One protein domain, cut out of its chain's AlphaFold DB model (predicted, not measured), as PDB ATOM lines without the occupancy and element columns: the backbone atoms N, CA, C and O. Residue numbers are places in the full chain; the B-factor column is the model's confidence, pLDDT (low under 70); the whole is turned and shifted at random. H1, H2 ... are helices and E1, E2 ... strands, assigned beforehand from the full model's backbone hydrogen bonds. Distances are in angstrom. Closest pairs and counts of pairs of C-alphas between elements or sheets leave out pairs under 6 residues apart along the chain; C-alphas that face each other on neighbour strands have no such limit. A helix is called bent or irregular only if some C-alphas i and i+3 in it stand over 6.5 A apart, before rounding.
ATOM      1  N   ILE A  66     -43.747 -54.138 -20.234       92.00
ATOM      2  CA  ILE A  66     -43.010 -55.073 -21.088       92.00
ATOM      3  C   ILE A  66     -43.282 -54.682 -22.539       92.00
ATOM      4  O   ILE A  66     -44.391 -54.840 -23.034       92.00
ATOM      5  N   ILE A  67     -42.264 -54.168 -23.223       92.81
ATOM      6  CA  ILE A  67     -42.364 -53.743 -24.617       92.81
ATOM      7  C   ILE A  67     -41.806 -54.847 -25.504       92.81
ATOM      8  O   ILE A  67     -40.640 -55.244 -25.379       92.81
ATOM      9  N   THR A  68     -42.621 -55.325 -26.439       90.62
ATOM     10  CA  THR A  68     -42.155 -56.214 -27.496       90.62
ATOM     11  C   THR A  68     -41.418 -55.389 -28.551       90.62
ATOM     12  O   THR A  68     -41.916 -54.412 -29.101       90.62
ATOM     13  N   SER A  69     -40.169 -55.751 -28.826       90.62
ATOM     14  CA  SER A  69     -39.363 -55.136 -29.880       90.62
ATOM     15  C   SER A  69     -38.926 -56.201 -30.876       90.62
ATOM     16  O   SER A  69     -38.730 -57.361 -30.519       90.62
ATOM     17  N   TYR A  70     -38.792 -55.836 -32.147       90.06
ATOM     18  CA  TYR A  70     -38.358 -56.773 -33.177       90.06
ATOM     19  C   TYR A  70     -36.926 -56.464 -33.588       90.06
ATOM     20  O   TYR A  70     -36.626 -55.371 -34.075       90.06
ATOM     21  N   ASN A  71     -36.022 -57.424 -33.404       88.56
ATOM     22  CA  ASN A  71     -34.655 -57.259 -33.863       88.56
ATOM     23  C   ASN A  71     -34.604 -57.516 -35.375       88.56
ATOM     24  O   ASN A  71     -34.621 -58.659 -35.831       88.56
ATOM     25  N   LEU A  72     -34.530 -56.437 -36.160       88.19
ATOM     26  CA  LEU A  72     -34.535 -56.492 -37.628       88.19
ATOM     27  C   LEU A  72     -33.403 -57.350 -38.211       88.19
ATOM     28  O   LEU A  72     -33.555 -57.899 -39.301       88.19
ATOM     29  N   ARG A  73     -32.277 -57.484 -37.498       90.31
ATOM     30  CA  ARG A  73     -31.108 -58.227 -37.981       90.31
ATOM     31  C   ARG A  73     -31.264 -59.732 -37.798       90.31
ATOM     32  O   ARG A  73     -30.881 -60.489 -38.681       90.31
ATOM     33  N   THR A  74     -31.818 -60.162 -36.667       89.19
ATOM     34  CA  THR A  74     -32.002 -61.589 -36.356       89.19
ATOM     35  C   THR A  74     -33.392 -62.100 -36.713       89.19
ATOM     36  O   THR A  74     -33.617 -63.304 -36.668       89.19
ATOM     37  N   ARG A  75     -34.326 -61.198 -37.052       87.12
ATOM     38  CA  ARG A  75     -35.758 -61.489 -37.208       87.12
ATOM     39  C   ARG A  75     -36.353 -62.205 -35.986       87.12
ATOM     40  O   ARG A  75     -37.310 -62.956 -36.115       87.12
ATOM     41  N   LYS A  76     -35.786 -61.966 -34.798       88.75
ATOM     42  CA  LYS A  76     -36.291 -62.497 -33.529       88.75
ATOM     43  C   LYS A  76     -37.025 -61.412 -32.750       88.75
ATOM     44  O   LYS A  76     -36.584 -60.257 -32.710       88.75
ATOM     45  N   LYS A  77     -38.130 -61.795 -32.108       88.62
ATOM     46  CA  LYS A  77     -38.806 -60.962 -31.108       88.62
ATOM     47  C   LYS A  77     -37.911 -60.859 -29.869       88.62
ATOM     48  O   LYS A  77     -37.307 -61.841 -29.458       88.62
ATOM     49  N   GLN A  78     -37.800 -59.664 -29.304       92.00
ATOM     50  CA  GLN A  78     -37.065 -59.376 -28.076       92.00
ATOM     51  C   GLN A  78     -37.963 -58.576 -27.141       92.00
ATOM     52  O   GLN A  78     -38.436 -57.497 -27.506       92.00
ATOM     53  N   LEU A  79     -38.171 -59.079 -25.929       93.62
ATOM     54  CA  LEU A  79     -38.844 -58.317 -24.885       93.62
ATOM     55  C   LEU A  79     -37.867 -57.322 -24.263       93.62
ATOM     56  O   LEU A  79     -36.689 -57.624 -24.061       93.62
ATOM     57  N   ARG A  80     -38.360 -56.130 -23.936       94.56
ATOM     58  CA  ARG A  80     -37.646 -55.131 -23.141       94.56
ATOM     59  C   ARG A  80     -38.512 -54.710 -21.969       94.56
ATOM     60  O   ARG A  80     -39.662 -54.332 -22.157       94.56
ATOM     61  N   LEU A  81     -37.938 -54.740 -20.776       94.81
ATOM     62  CA  LEU A  81     -38.580 -54.227 -19.576       94.81
ATOM     63  C   LEU A  81     -38.293 -52.729 -19.430       94.81
ATOM     64  O   LEU A  81     -37.134 -52.335 -19.292       94.81
ATOM     65  N   VAL A  82     -39.338 -51.904 -19.432       95.25
ATOM     66  CA  VAL A  82     -39.262 -50.472 -19.116       95.25
ATOM     67  C   VAL A  82     -39.950 -50.243 -17.776       95.25
ATOM     68  O   VAL A  82     -41.163 -50.396 -17.656       95.25
ATOM     69  N   LEU A  83     -39.173 -49.907 -16.747       94.69
ATOM     70  CA  LEU A  83     -39.702 -49.647 -15.407       94.69
ATOM     71  C   LEU A  83     -40.314 -48.238 -15.317       94.69
ATOM     72  O   LEU A  83     -39.827 -47.326 -15.992       94.69
ATOM     73  N   PRO A  84     -41.340 -48.030 -14.469       93.56
ATOM     74  CA  PRO A  84     -41.843 -46.693 -14.182       93.56
ATOM     75  C   PRO A  84     -40.741 -45.822 -13.546       93.56
ATOM     76  O   PRO A  84     -39.880 -46.351 -12.829       93.56
ATOM     77  N   PRO A  85     -40.753 -44.497 -13.774       93.50
ATOM     78  CA  PRO A  85     -39.791 -43.593 -13.154       93.50
ATOM     79  C   PRO A  85     -39.920 -43.631 -11.627       93.50
ATOM     80  O   PRO A  85     -41.022 -43.744 -11.090       93.50
ATOM     81  N   GLU A  86     -38.789 -43.553 -10.928       94.38
ATOM     82  CA  GLU A  86     -38.770 -43.490  -9.464       94.38
ATOM     83  C   GLU A  86     -39.440 -42.190  -8.979       94.38
ATOM     84  O   GLU A  86     -39.250 -41.139  -9.606       94.38
ATOM     85  N   PRO A  87     -40.216 -42.223  -7.877       92.44
ATOM     86  CA  PRO A  87     -40.767 -41.019  -7.273       92.44
ATOM     87  C   PRO A  87     -39.668 -39.994  -6.985       92.44
ATOM     88  O   PRO A  87     -38.552 -40.333  -6.586       92.44
ATOM     89  N   ARG A  88     -39.970 -38.707  -7.169       91.50
ATOM     90  CA  ARG A  88     -38.997 -37.647  -6.900       91.50
ATOM     91  C   ARG A  88     -38.839 -37.468  -5.394       91.50
ATOM     92  O   ARG A  88     -39.785 -37.071  -4.717       91.50
ATOM     93  N   LYS A  89     -37.619 -37.666  -4.892       91.69
ATOM     94  CA  LYS A  89     -37.290 -37.353  -3.501       91.69
ATOM     95  C   LYS A  89     -37.527 -35.865  -3.217       91.69
ATOM     96  O   LYS A  89     -37.017 -35.033  -3.978       91.69
ATOM     97  N   PRO A  90     -38.257 -35.521  -2.144       85.38
ATOM     98  CA  PRO A  90     -38.479 -34.134  -1.788       85.38
ATOM     99  C   PRO A  90     -37.162 -33.433  -1.460       85.38
ATOM    100  O   PRO A  90     -36.238 -34.019  -0.884       85.38
ATOM    101  N   GLY A  91     -37.072 -32.165  -1.852       82.62
ATOM    102  CA  GLY A  91     -35.935 -31.317  -1.506       82.62
ATOM    103  C   GLY A  91     -35.889 -31.013   0.000       82.62
ATOM    104  O   GLY A  91     -36.926 -31.041   0.663       82.62
ATOM    105  N   PRO A  92     -34.719 -30.646   0.558       75.31
ATOM    106  CA  PRO A  92     -34.580 -30.329   1.984       75.31
ATOM    107  C   PRO A  92     -35.467 -29.162   2.465       75.31
ATOM    108  O   PRO A  92     -35.719 -29.064   3.657       75.31
ATOM    109  N   GLY A  93     -35.972 -28.312   1.561       73.06
ATOM    110  CA  GLY A  93     -36.919 -27.231   1.873       73.06
ATOM    111  C   GLY A  93     -38.391 -27.537   1.567       73.06
ATOM    112  O   GLY A  93     -39.225 -26.648   1.691       73.06
ATOM    113  N   GLU A  94     -38.725 -28.753   1.116       71.88
ATOM    114  CA  GLU A  94     -40.114 -29.118   0.796       71.88
ATOM    115  C   GLU A  94     -40.874 -29.730   1.980       71.88
ATOM    116  O   GLU A  94     -42.106 -29.723   1.955       71.88
ATOM    117  N   CYS A  95     -40.186 -30.254   3.008       72.50
ATOM    118  CA  CYS A  95     -40.852 -30.615   4.266       72.50
ATOM    119  C   CYS A  95     -40.960 -29.368   5.144       72.50
ATOM    120  O   CYS A  95     -40.033 -28.564   5.219       72.50
ATOM    121  N   CYS A  96     -42.096 -29.244   5.828       64.69
ATOM    122  CA  CYS A  96     -42.397 -28.151   6.744       64.69
ATOM    123  C   CYS A  96     -41.397 -28.050   7.916       64.69
ATOM    124  O   CYS A  96     -41.304 -26.997   8.531       64.69
ATOM    125  N   GLY A  97     -40.658 -29.129   8.222       64.44
ATOM    126  CA  GLY A  97     -39.718 -29.210   9.348       64.44
ATOM    127  C   GLY A  97     -40.372 -29.413  10.720       64.44
ATOM    128  O   GLY A  97     -39.656 -29.653  11.682       64.44
ATOM    129  N   ASN A  98     -41.704 -29.374  10.787       58.31
ATOM    130  CA  ASN A  98     -42.495 -29.322  12.018       58.31
ATOM    131  C   ASN A  98     -43.244 -30.637  12.313       58.31
ATOM    132  O   ASN A  98     -44.412 -30.600  12.678       58.31
ATOM    133  N   ASP A  99     -42.642 -31.803  12.047       58.41
ATOM    134  CA  ASP A  99     -43.292 -33.113  12.264       58.41
ATOM    135  C   ASP A  99     -44.726 -33.223  11.681       58.41
ATOM    136  O   ASP A  99     -45.590 -33.921  12.209       58.41
ATOM    137  N   CYS A 100     -45.001 -32.540  10.558       62.16
ATOM    138  CA  CYS A 100     -46.286 -32.667   9.868       62.16
ATOM    139  C   CYS A 100     -46.491 -34.129   9.430       62.16
ATOM    140  O   CYS A 100     -45.563 -34.736   8.899       62.16
ATOM    141  N   GLU A 101     -47.688 -34.704   9.604       56.47
ATOM    142  CA  GLU A 101     -48.000 -36.059   9.131       56.47
ATOM    143  C   GLU A 101     -49.286 -36.059   8.281       56.47
ATOM    144  O   GLU A 101     -50.333 -35.626   8.754       56.47
ATOM    145  N   PRO A 102     -49.233 -36.560   7.034       62.16
ATOM    146  CA  PRO A 102     -48.041 -37.110   6.395       62.16
ATOM    147  C   PRO A 102     -47.095 -35.988   5.902       62.16
ATOM    148  O   PRO A 102     -47.461 -35.197   5.029       62.16
ATOM    149  N   CYS A 103     -45.852 -35.913   6.417       78.88
ATOM    150  CA  CYS A 103     -44.827 -35.012   5.857       78.88
ATOM    151  C   CYS A 103     -44.572 -35.467   4.424       78.88
ATOM    152  O   CYS A 103     -44.747 -36.633   4.062       78.88
ATOM    153  N   VAL A 104     -44.109 -34.544   3.586       81.81
ATOM    154  CA  VAL A 104     -43.713 -34.860   2.209       81.81
ATOM    155  C   VAL A 104     -42.738 -36.047   2.130       81.81
ATOM    156  O   VAL A 104     -42.787 -36.807   1.170       81.81
ATOM    157  N   ASN A 105     -41.899 -36.249   3.153       84.69
ATOM    158  CA  ASN A 105     -41.029 -37.416   3.265       84.69
ATOM    159  C   ASN A 105     -41.822 -38.709   3.481       84.69
ATOM    160  O   ASN A 105     -41.516 -39.694   2.824       84.69
ATOM    161  N   THR A 106     -42.830 -38.713   4.359       83.00
ATOM    162  CA  THR A 106     -43.704 -39.876   4.598       83.00
ATOM    163  C   THR A 106     -44.369 -40.318   3.301       83.00
ATOM    164  O   THR A 106     -44.221 -41.468   2.905       83.00
ATOM    165  N   ILE A 107     -44.978 -39.374   2.578       80.75
ATOM    166  CA  ILE A 107     -45.619 -39.653   1.283       80.75
ATOM    167  C   ILE A 107     -44.598 -40.172   0.273       80.75
ATOM    168  O   ILE A 107     -44.850 -41.162  -0.397       80.75
ATOM    169  N   TYR A 108     -43.414 -39.558   0.196       91.00
ATOM    170  CA  TYR A 108     -42.353 -40.044  -0.682       91.00
ATOM    171  C   TYR A 108     -41.953 -41.491  -0.370       91.00
ATOM    172  O   TYR A 108     -41.731 -42.272  -1.292       91.00
ATOM    173  N   TRP A 109     -41.847 -41.866   0.905       89.44
ATOM    174  CA  TRP A 109     -41.493 -43.233   1.285       89.44
ATOM    175  C   TRP A 109     -42.615 -44.231   0.994       89.44
ATOM    176  O   TRP A 109     -42.315 -45.340   0.547       89.44
ATOM    177  N   GLU A 110     -43.875 -43.842   1.191       85.19
ATOM    178  CA  GLU A 110     -45.046 -44.625   0.781       85.19
ATOM    179  C   GLU A 110     -45.060 -44.830  -0.742       85.19
ATOM    180  O   GLU A 110     -45.086 -45.970  -1.212       85.19
ATOM    181  N   ASP A 111     -44.922 -43.753  -1.519       88.00
ATOM    182  CA  ASP A 111     -44.860 -43.794  -2.985       88.00
ATOM    183  C   ASP A 111     -43.673 -44.635  -3.472       88.00
ATOM    184  O   ASP A 111     -43.785 -45.401  -4.430       88.00
ATOM    185  N   LEU A 112     -42.522 -44.536  -2.799       93.75
ATOM    186  CA  LEU A 112     -41.340 -45.333  -3.112       93.75
ATOM    187  C   LEU A 112     -41.559 -46.819  -2.805       93.75
ATOM    188  O   LEU A 112     -41.064 -47.674  -3.542       93.75
ATOM    189  N   ALA A 113     -42.295 -47.153  -1.745       89.81
ATOM    190  CA  ALA A 113     -42.666 -48.532  -1.440       89.81
ATOM    191  C   ALA A 113     -43.606 -49.102  -2.515       89.81
ATOM    192  O   ALA A 113     -43.341 -50.187  -3.040       89.81
ATOM    193  N   VAL A 114     -44.634 -48.342  -2.912       87.31
ATOM    194  CA  VAL A 114     -45.553 -48.704  -4.006       87.31
ATOM    195  C   VAL A 114     -44.794 -48.867  -5.329       87.31
ATOM    196  O   VAL A 114     -44.972 -49.862  -6.034       87.31
ATOM    197  N   HIS A 115     -43.883 -47.943  -5.648       94.19
ATOM    198  CA  HIS A 115     -43.034 -48.008  -6.842       94.19
ATOM    199  C   HIS A 115     -42.155 -49.262  -6.863       94.19
ATOM    200  O   HIS A 115     -42.100 -49.958  -7.881       94.19
ATOM    201  N   ARG A 116     -41.499 -49.585  -5.742       94.62
ATOM    202  CA  ARG A 116     -40.663 -50.787  -5.613       94.62
ATOM    203  C   ARG A 116     -41.477 -52.056  -5.823       94.62
ATOM    204  O   ARG A 116     -41.016 -52.949  -6.535       94.62
ATOM    205  N   GLU A 117     -42.680 -52.118  -5.264       92.31
ATOM    206  CA  GLU A 117     -43.585 -53.250  -5.453       92.31
ATOM    207  C   GLU A 117     -44.048 -53.370  -6.915       92.31
ATOM    208  O   GLU A 117     -44.007 -54.461  -7.487       92.31
ATOM    209  N   LYS A 118     -44.378 -52.252  -7.575       89.50
ATOM    210  CA  LYS A 118     -44.738 -52.226  -9.005       89.50
ATOM    211  C   LYS A 118     -43.574 -52.681  -9.891       89.50
ATOM    212  O   LYS A 118     -43.753 -53.528 -10.765       89.50
ATOM    213  N   CYS A 119     -42.358 -52.208  -9.616       94.25
ATOM    214  CA  CYS A 119     -41.149 -52.661 -10.305       94.25
ATOM    215  C   CYS A 119     -40.868 -54.150 -10.074       94.25
ATOM    216  O   CYS A 119     -40.419 -54.835 -10.992       94.25
ATOM    217  N   ARG A 120     -41.119 -54.663  -8.863       95.44
ATOM    218  CA  ARG A 120     -40.964 -56.086  -8.535       95.44
ATOM    219  C   ARG A 120     -41.940 -56.944  -9.340       95.44
ATOM    220  O   ARG A 120     -41.503 -57.908  -9.958       95.44
ATOM    221  N   LYS A 121     -43.222 -56.566  -9.391       92.50
ATOM    222  CA  LYS A 121     -44.250 -57.261 -10.189       92.50
ATOM    223  C   LYS A 121     -43.891 -57.296 -11.677       92.50
ATOM    224  O   LYS A 121     -43.897 -58.369 -12.271       92.50
ATOM    225  N   LEU A 122     -43.490 -56.158 -12.248       92.62
ATOM    226  CA  LEU A 122     -43.089 -56.069 -13.657       92.62
ATOM    227  C   LEU A 122     -41.855 -56.923 -13.987       92.62
ATOM    228  O   LEU A 122     -41.781 -57.494 -15.071       92.62
ATOM    229  N   LYS A 123     -40.892 -57.042 -13.062       95.44
ATOM    230  CA  LYS A 123     -39.729 -57.928 -13.235       95.44
ATOM    231  C   LYS A 123     -40.128 -59.400 -13.277       95.44
ATOM    232  O   LYS A 123     -39.684 -60.100 -14.177       95.44
ATOM    233  N   VAL A 124     -40.998 -59.841 -12.364       94.25
ATOM    234  CA  VAL A 124     -41.510 -61.224 -12.354       94.25
ATOM    235  C   VAL A 124     -42.264 -61.524 -13.650       94.25
ATOM    236  O   VAL A 124     -41.956 -62.498 -14.326       94.25
ATOM    237  N   GLN A 125     -43.171 -60.633 -14.063       90.50
ATOM    238  CA  GLN A 125     -43.902 -60.777 -15.328       90.50
ATOM    239  C   GLN A 125     -42.966 -60.821 -16.543       90.50
ATOM    240  O   GLN A 125     -43.215 -61.560 -17.492       90.50
ATOM    241  N   PHE A 126     -41.885 -60.041 -16.527       95.06
ATOM    242  CA  PHE A 126     -40.892 -60.042 -17.595       95.06
ATOM    243  C   PHE A 126     -40.105 -61.352 -17.652       95.06
ATOM    244  O   PHE A 126     -39.888 -61.874 -18.743       95.06
ATOM    245  N   GLU A 127     -39.703 -61.896 -16.503       94.62
ATOM    246  CA  GLU A 127     -39.027 -63.195 -16.414       94.62
ATOM    247  C   GLU A 127     -39.936 -64.333 -16.902       94.62
ATOM    248  O   GLU A 127     -39.500 -65.161 -17.703       94.62
ATOM    249  N   ASP A 128     -41.210 -64.327 -16.501       91.25
ATOM    250  CA  ASP A 128     -42.209 -65.296 -16.965       91.25
ATOM    251  C   ASP A 128     -42.444 -65.185 -18.480       91.25
ATOM    252  O   ASP A 128     -42.484 -66.194 -19.185       91.25
ATOM    253  N   ALA A 129     -42.528 -63.961 -19.011       90.06
ATOM    254  CA  ALA A 129     -42.682 -63.721 -20.443       90.06
ATOM    255  C   ALA A 129     -41.436 -64.134 -21.252       90.06
ATOM    256  O   ALA A 129     -41.570 -64.641 -22.367       90.06
ATOM    257  N   CYS A 130     -40.230 -63.955 -20.701       91.44
ATOM    258  CA  CYS A 130     -38.997 -64.457 -21.314       91.44
ATOM    259  C   CYS A 130     -38.992 -65.989 -21.370       91.44
ATOM    260  O   CYS A 130     -38.732 -66.548 -22.433       91.44
ATOM    261  N   ARG A 131     -39.358 -66.662 -20.269       92.50
ATOM    262  CA  ARG A 131     -39.434 -68.130 -20.213       92.50
ATOM    263  C   ARG A 131     -40.446 -68.689 -21.214       92.50
ATOM    264  O   ARG A 131     -40.136 -69.623 -21.944       92.50
ATOM    265  N   ALA A 132     -41.623 -68.071 -21.308       88.81
ATOM    266  CA  ALA A 132     -42.648 -68.473 -22.269       88.81
ATOM    267  C   ALA A 132     -42.172 -68.341 -23.728       88.81
ATOM    268  O   ALA A 132     -42.517 -69.173 -24.564       88.81
ATOM    269  N   LEU A 133     -41.369 -67.318 -24.052       88.88
ATOM    270  CA  LEU A 133     -40.787 -67.176 -25.389       88.88
ATOM    271  C   LEU A 133     -39.764 -68.271 -25.701       88.88
ATOM    272  O   LEU A 133     -39.789 -68.802 -26.811       88.88
ATOM    273  N   GLU A 134     -38.906 -68.631 -24.745       90.06
ATOM    274  CA  GLU A 134     -37.914 -69.704 -24.912       90.06
ATOM    275  C   GLU A 134     -38.590 -71.060 -25.174       90.06
ATOM    276  O   GLU A 134     -38.232 -71.753 -26.126       90.06
ATOM    277  N   GLU A 135     -39.650 -71.388 -24.430       89.38
ATOM    278  CA  GLU A 135     -40.420 -72.628 -24.621       89.38
ATOM    279  C   GLU A 135     -41.055 -72.733 -26.023       89.38
ATOM    280  O   GLU A 135     -41.184 -73.828 -26.582       89.38
ATOM    281  N   THR A 136     -41.428 -71.601 -26.633       85.06
ATOM    282  CA  THR A 136     -41.951 -71.602 -28.009       85.06
ATOM    283  C   THR A 136     -40.880 -71.804 -29.081       85.06
ATOM    284  O   THR A 136     -41.213 -72.311 -30.152       85.06
TER     285      THR A 136
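What this domain is: This is residues 66 to 136 of the 561 residues of the protein "Ferredoxin reductase-like protein" of Linnemannia elongata AG-77 (UniProt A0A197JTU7). A small two-stranded hairpin, E1 and E2, lies beside the last part of one long straight helix, H1, and from E2 an extended stretch runs back along the helix to its other end, loops round in residues 91 to 103 and enters H1, so that E2 with this stretch and H1 make the two long sides of a narrow U. The printed part has 71 residues with two named strands and one named helix, in the order E1, E2, H1. The sheet has the order E1 - E2 and is antiparallel; the class is mixed, helices and strands. The whole is extended, with a radius of gyration of the C-alphas of 18.8 A, and its outline is a rod, with spans of 59 by 22 by 10 A.

How they stand to each other: Strand E1, residues 66 to 71, and strand E2, residues 76 to 82, are antiparallel neighbours and form a hairpin, with an angle of 145 degrees between their directions. C-alphas 68 and 79 face each other at 4.7 A. N 69 and O 78 are within hydrogen-bond range at 2.8 A, and so are N 80 and O 67, also at 2.8 A. The link between the strands, of 4 residues, is tight. Helix H1, residues 104 to 136, has 20 pairs of C-alphas within 10 A with E2 and 6 with E1, made by its residues 119 to 133. The closest C-alphas of E2 and H1 are those of Leu 81 and Phe 126, 6.6 A apart. The closest of E1 and H1 are those of Ile 66 and Phe 126, at 6.4 A. In H1 every O i to N i+4 pair is within hydrogen-bond range.

Where its parts are: E1 begins at C-alpha 66, (-43.010, -55.073, -21.088), and measures 15.4 A from first to last C-alpha. E2 measures 19.0 A and ends at C-alpha 82, (-39.262, -50.472, -19.116). H1 begins at C-alpha 104, (-43.713, -34.860, 2.209), and ends at C-alpha 136, (-41.951, -71.602, -28.009), a length of 47.6 A; it is not bent.

The domain as a whole: The two C-alphas farthest apart are those of Arg 75 and Asn 98, at 59.2 A, while the first and last printed C-alphas, of Ile 66 and Thr 136, are 18.0 A apart. The link from E2 to H1 is long: residues 83 to 103, 21 residues with no named element, whose C-alphas lie 4 to 31 A from the mean of the C-alphas. The printed part has no cut. The mean pLDDT of the printed part is 86.5, and the model's confidence is low, under 70, in residues 96 to 102.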